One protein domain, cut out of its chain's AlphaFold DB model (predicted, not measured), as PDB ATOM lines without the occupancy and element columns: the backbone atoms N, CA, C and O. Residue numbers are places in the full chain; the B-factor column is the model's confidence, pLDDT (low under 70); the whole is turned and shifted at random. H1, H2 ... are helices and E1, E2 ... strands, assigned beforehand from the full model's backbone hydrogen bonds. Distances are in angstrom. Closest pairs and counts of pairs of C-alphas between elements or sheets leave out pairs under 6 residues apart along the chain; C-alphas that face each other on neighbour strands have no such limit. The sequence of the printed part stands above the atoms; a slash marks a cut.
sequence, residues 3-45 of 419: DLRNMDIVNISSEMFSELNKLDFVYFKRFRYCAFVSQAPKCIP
ATOM      1  N   ASP A   3      35.629  -6.295 -16.160       90.31
ATOM      2  CA  ASP A   3      34.403  -7.001 -16.542       90.31
ATOM      3  C   ASP A   3      34.654  -8.508 -16.633       90.31
ATOM      4  O   ASP A   3      35.431  -8.971 -17.463       90.31
ATOM      5  N   LEU A   4      34.007  -9.258 -15.744       91.06
ATOM      6  CA  LEU A   4      34.121 -10.703 -15.554       91.06
ATOM      7  C   LEU A   4      32.733 -11.369 -15.600       91.06
ATOM      8  O   LEU A   4      32.519 -12.426 -15.007       91.06
ATOM      9  N   ARG A   5      31.757 -10.758 -16.289       89.44
ATOM     10  CA  ARG A   5      30.380 -11.289 -16.395       89.44
ATOM     11  C   ARG A   5      30.279 -12.620 -17.133       89.44
ATOM     12  O   ARG A   5      29.369 -13.392 -16.860       89.44
ATOM     13  N   ASN A   6      31.235 -12.907 -18.011       86.62
ATOM     14  CA  ASN A   6      31.269 -14.138 -18.807       86.62
ATOM     15  C   ASN A   6      32.237 -15.190 -18.241       86.62
ATOM     16  O   ASN A   6      32.545 -16.163 -18.923       86.62
ATOM     17  N   MET A   7      32.746 -14.991 -17.021       85.81
ATOM     18  CA  MET A   7      33.725 -15.880 -16.397       85.81
ATOM     19  C   MET A   7      33.184 -16.476 -15.098       85.81
ATOM     20  O   MET A   7      32.790 -15.751 -14.184       85.81
ATOM     21  N   ASP A   8      33.219 -17.805 -14.995       81.38
ATOM     22  CA  ASP A   8      33.024 -18.516 -13.733       81.38
ATOM     23  C   ASP A   8      34.368 -18.683 -13.020       81.38
ATOM     24  O   ASP A   8      35.307 -19.291 -13.537       81.38
ATOM     25  N   ILE A   9      34.462 -18.132 -11.811       83.31
ATOM     26  CA  ILE A   9      35.675 -18.153 -10.995       83.31
ATOM     27  C   ILE A   9      35.455 -19.165  -9.873       83.31
ATOM     28  O   ILE A   9      34.765 -18.898  -8.887       83.31
ATOM     29  N   VAL A  10      36.010 -20.361 -10.055       69.12
ATOM     30  CA  VAL A  10      35.789 -21.505  -9.157       69.12
ATOM     31  C   VAL A  10      36.483 -21.300  -7.802       69.12
ATOM     32  O   VAL A  10      35.847 -21.475  -6.764       69.12
ATOM     33  N   ASN A  11      37.739 -20.838  -7.807       75.19
ATOM     34  CA  ASN A  11      38.537 -20.566  -6.605       75.19
ATOM     35  C   ASN A  11      38.779 -19.063  -6.438       75.19
ATOM     36  O   ASN A  11      39.890 -18.573  -6.639       75.19
ATOM     37  N   ILE A  12      37.723 -18.315  -6.108       82.12
ATOM     38  CA  ILE A  12      37.857 -16.880  -5.868       82.12
ATOM     39  C   ILE A  12      38.502 -16.590  -4.500       82.12
ATOM     40  O   ILE A  12      38.073 -17.123  -3.479       82.12
ATOM     41  N   SER A  13      39.529 -15.738  -4.467       83.25
ATOM     42  CA  SER A  13      40.235 -15.308  -3.258       83.25
ATOM     43  C   SER A  13      40.456 -13.795  -3.288       83.25
ATOM     44  O   SER A  13      40.508 -13.181  -4.354       83.25
ATOM     45  N   SER A  14      40.582 -13.186  -2.109       84.00
ATOM     46  CA  SER A  14      40.860 -11.747  -1.968       84.00
ATOM     47  C   SER A  14      42.211 -11.354  -2.571       84.00
ATOM     48  O   SER A  14      42.366 -10.243  -3.070       84.00
ATOM     49  N   GLU A  15      43.179 -12.272  -2.516       85.31
ATOM     50  CA  GLU A  15      44.559 -12.090  -2.981       85.31
ATOM     51  C   GLU A  15      44.627 -11.862  -4.493       85.31
ATOM     52  O   GLU A  15      45.454 -11.094  -4.964       85.31
ATOM     53  N   MET A  16      43.698 -12.433  -5.268       86.50
ATOM     54  CA  MET A  16      43.652 -12.195  -6.717       86.50
ATOM     55  C   MET A  16      43.398 -10.733  -7.093       86.50
ATOM     56  O   MET A  16      43.689 -10.328  -8.216       86.50
ATOM     57  N   PHE A  17      42.843  -9.946  -6.174       87.50
ATOM     58  CA  PHE A  17      42.509  -8.548  -6.415       87.50
ATOM     59  C   PHE A  17      43.366  -7.589  -5.579       87.50
ATOM     60  O   PHE A  17      43.244  -6.377  -5.763       87.50
ATOM     61  N   SER A  18      44.224  -8.083  -4.674       82.50
ATOM     62  CA  SER A  18      44.954  -7.244  -3.706       82.50
ATOM     63  C   SER A  18      45.879  -6.224  -4.368       82.50
ATOM     64  O   SER A  18      46.032  -5.125  -3.851       82.50
ATOM     65  N   GLU A  19      46.429  -6.551  -5.538       85.50
ATOM     66  CA  GLU A  19      47.322  -5.667  -6.302       85.50
ATOM     67  C   GLU A  19      46.569  -4.625  -7.156       85.50
ATOM     68  O   GLU A  19      47.163  -3.705  -7.723       85.50
ATOM     69  N   LEU A  20      45.239  -4.725  -7.255       84.38
ATOM     70  CA  LEU A  20      44.409  -3.844  -8.082       84.38
ATOM     71  C   LEU A  20      43.947  -2.606  -7.298       84.38
ATOM     72  O   LEU A  20      42.756  -2.358  -7.123       84.38
ATOM     73  N   ASN A  21      44.906  -1.787  -6.869       78.81
ATOM     74  CA  ASN A  21      44.682  -0.624  -5.993       78.81
ATOM     75  C   ASN A  21      43.860   0.529  -6.614       78.81
ATOM     76  O   ASN A  21      43.493   1.464  -5.910       78.81
ATOM     77  N   LYS A  22      43.571   0.494  -7.924       83.00
ATOM     78  CA  LYS A  22      42.769   1.508  -8.651       83.00
ATOM     79  C   LYS A  22      41.472   0.937  -9.240       83.00
ATOM     80  O   LYS A  22      41.014   1.355 -10.304       83.00
ATOM     81  N   LEU A  23      40.925  -0.105  -8.621       85.12
ATOM     82  CA  LEU A  23      39.765  -0.812  -9.151       85.12
ATOM     83  C   LEU A  23      38.450  -0.167  -8.695       85.12
ATOM     84  O   LEU A  23      37.890  -0.554  -7.683       85.12
ATOM     85  N   ASP A  24      37.928   0.784  -9.471       86.75
ATOM     86  CA  ASP A  24      36.698   1.510  -9.093       86.75
ATOM     87  C   ASP A  24      35.398   0.710  -9.313       86.75
ATOM     88  O   ASP A  24      34.421   0.845  -8.577       86.75
ATOM     89  N   PHE A  25      35.374  -0.123 -10.360       90.62
ATOM     90  CA  PHE A  25      34.179  -0.838 -10.817       90.62
ATOM     91  C   PHE A  25      34.529  -2.256 -11.256       90.62
ATOM     92  O   PHE A  25      35.414  -2.430 -12.107       90.62
ATOM     93  N   VAL A  26      33.787  -3.240 -10.741       92.12
ATOM     94  CA  VAL A  26      33.899  -4.652 -11.135       92.12
ATOM     95  C   VAL A  26      32.530  -5.227 -11.460       92.12
ATOM     96  O   VAL A  26      31.574  -5.060 -10.702       92.12
ATOM     97  N   TYR A  27      32.449  -5.929 -12.584       92.12
ATOM     98  CA  TYR A  27      31.278  -6.708 -12.958       92.12
ATOM     99  C   TYR A  27      31.617  -8.188 -12.850       92.12
ATOM    100  O   TYR A  27      32.556  -8.651 -13.486       92.12
ATOM    101  N   PHE A  28      30.850  -8.931 -12.068       92.50
ATOM    102  CA  PHE A  28      30.968 -10.372 -11.923       92.50
ATOM    103  C   PHE A  28      29.762 -11.077 -12.519       92.50
ATOM    104  O   PHE A  28      28.670 -10.518 -12.597       92.50
ATOM    105  N   LYS A  29      29.953 -12.346 -12.883       88.69
ATOM    106  CA  LYS A  29      28.842 -13.236 -13.225       88.69
ATOM    107  C   LYS A  29      27.920 -13.488 -12.025       88.69
ATOM    108  O   LYS A  29      26.706 -13.530 -12.179       88.69
ATOM    109  N   ARG A  30      28.488 -13.641 -10.820       86.81
ATOM    110  CA  ARG A  30      27.760 -14.076  -9.614       86.81
ATOM    111  C   ARG A  30      27.848 -13.068  -8.477       86.81
ATOM    112  O   ARG A  30      28.921 -12.545  -8.187       86.81
ATOM    113  N   PHE A  31      26.736 -12.893  -7.764       88.88
ATOM    114  CA  PHE A  31      26.619 -11.994  -6.611       88.88
ATOM    115  C   PHE A  31      27.642 -12.300  -5.503       88.88
ATOM    116  O   PHE A  31      28.319 -11.397  -5.014       88.88
ATOM    117  N   ARG A  32      27.847 -13.583  -5.168       86.44
ATOM    118  CA  ARG A  32      28.799 -14.004  -4.122       86.44
ATOM    119  C   ARG A  32      30.249 -13.573  -4.372       86.44
ATOM    120  O   ARG A  32      31.009 -13.445  -3.418       86.44
ATOM    121  N   TYR A  33      30.647 -13.333  -5.626       88.81
ATOM    122  CA  TYR A  33      32.007 -12.889  -5.958       88.81
ATOM    123  C   TYR A  33      32.300 -11.476  -5.447       88.81
ATOM    124  O   TYR A  33      33.440 -11.179  -5.099       88.81
ATOM    125  N   CYS A  34      31.273 -10.636  -5.292       89.56
ATOM    126  CA  CYS A  34      31.426  -9.303  -4.716       89.56
ATOM    127  C   CYS A  34      31.902  -9.326  -3.257       89.56
ATOM    128  O   CYS A  34      32.586  -8.400  -2.831       89.56
ATOM    129  N   ALA A  35      31.656 -10.414  -2.518       88.50
ATOM    130  CA  ALA A  35      32.203 -10.586  -1.173       88.50
ATOM    131  C   ALA A  35      33.739 -10.718  -1.174       88.50
ATOM    132  O   ALA A  35      34.365 -10.637  -0.115       88.50
ATOM    133  N   PHE A  36      34.355 -10.942  -2.344       87.25
ATOM    134  CA  PHE A  36      35.791 -11.149  -2.480       87.25
ATOM    135  C   PHE A  36      36.593  -9.894  -2.862       87.25
ATOM    136  O   PHE A  36      37.820  -9.932  -2.781       87.25
ATOM    137  N   VAL A  37      35.926  -8.784  -3.194       86.88
ATOM    138  CA  VAL A  37      36.563  -7.543  -3.667       86.88
ATOM    139  C   VAL A  37      36.107  -6.358  -2.816       86.88
ATOM    140  O   VAL A  37      35.263  -5.566  -3.218       86.88
ATOM    141  N   SER A  38      36.664  -6.241  -1.612       75.81
ATOM    142  CA  SER A  38      36.311  -5.183  -0.651       75.81
ATOM    143  C   SER A  38      36.846  -3.795  -1.020       75.81
ATOM    144  O   SER A  38      36.375  -2.798  -0.487       75.81
ATOM    145  N   GLN A  39      37.848  -3.725  -1.898       81.69
ATOM    146  CA  GLN A  39      38.513  -2.498  -2.336       81.69
ATOM    147  C   GLN A  39      37.771  -1.768  -3.459       81.69
ATOM    148  O   GLN A  39      38.019  -0.585  -3.666       81.69
ATOM    149  N   ALA A  40      36.883  -2.457  -4.184       84.06
ATOM    150  CA  ALA A  40      36.121  -1.851  -5.267       84.06
ATOM    151  C   ALA A  40      34.843  -1.202  -4.712       84.06
ATOM    152  O   ALA A  40      33.981  -1.923  -4.203       84.06
ATOM    153  N   PRO A  41      34.661   0.128  -4.839       83.81
ATOM    154  CA  PRO A  41      33.479   0.823  -4.325       83.81
ATOM    155  C   PRO A  41      32.164   0.332  -4.935       83.81
ATOM    156  O   PRO A  41      31.122   0.382  -4.282       83.81
ATOM    157  N   LYS A  42      32.189  -0.130  -6.194       88.75
ATOM    158  CA  LYS A  42      31.003  -0.649  -6.880       88.75
ATOM    159  C   LYS A  42      31.256  -2.026  -7.484       88.75
ATOM    160  O   LYS A  42      32.068  -2.183  -8.397       88.75
ATOM    161  N   CYS A  43      30.473  -2.995  -7.016       89.69
ATOM    162  CA  CYS A  43      30.447  -4.361  -7.523       89.69
ATOM    163  C   CYS A  43      29.043  -4.733  -8.017       89.69
ATOM    164  O   CYS A  43      28.048  -4.401  -7.374       89.69
ATOM    165  N   ILE A  44      28.959  -5.384  -9.177       91.25
ATOM    166  CA  ILE A  44      27.708  -5.816  -9.820       91.25
ATOM    167  C   ILE A  44      27.792  -7.336 -10.051       91.25
ATOM    168  O   ILE A  44      28.854  -7.794 -10.470       91.25
ATOM    169  N   PRO A  45      26.716  -8.119  -9.835       91.19
ATOM    170  CA  PRO A  45      25.354  -7.692  -9.500       91.19
ATOM    171  C   PRO A  45      25.182  -7.274  -8.033       91.19
ATOM    172  O   PRO A  45      25.953  -7.670  -7.168       91.19
TER     173      PRO A  45
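AT A GLANCE: This is residues 3 to 45 of the 419 residues of the protein "G_PROTEIN_RECEP_F1_2 domain-containing protein" of Oncopeltus fasciatus (UniProt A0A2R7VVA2). With little regular structure, this is a small loop-rich domain: two short parallel strands, E1 and E2, lie side by side, H2 packs on E2, and residues 5 to 24, with tiny H1, arch from E1's end back to its start. The printed part has 43 residues, ordered H1, E1, H2, E2, mixed in class with 17 in named elements; it is compact, radius of gyration of the C-alphas 9.4 A, spanning 23 by 19 by 15 A.

HOW THE PARTS SIT: E1, residues 25 to 28, and E2, residues 42 to 44, are parallel neighbours at 20 degrees, with N 28 and O 44 within hydrogen-bond range at 2.8 A. Residues 3 to 4 pair, parallel, with residues 27 to 28 of E1. H2, residues 31 to 36, completes a strand-helix-strand unit, two parallel strands joined through a helix, with a right-handed crossover. The closest C-alphas of H2 and E2, Cys 34 and Cys 43, are 5.8 A apart. H1, residues 14 to 17, is close to H2 but not clearly touching; their closest C-alphas, Ser 14 and Phe 36, are 5.1 A apart. H2 has 0 of 2 O i to N i+4 pairs within range but 3 of 3 O i to N i+3; H1 is too short for the former.

IN THESE COORDINATES: E1 and H2 each span 10.1 A, E2 6.8 A and H1 5.7 A. C-alpha 14 opens H1 at (40.860, -11.747, -1.968); C-alpha 44 ends E2 at (27.708, -5.816, -9.820).

THE WHOLE: The farthest C-alphas, Val 10 and Lys 22, are 24.1 A apart. The printed part has no cut and no long link between named elements; residue 10 alone is under pLDDT 70.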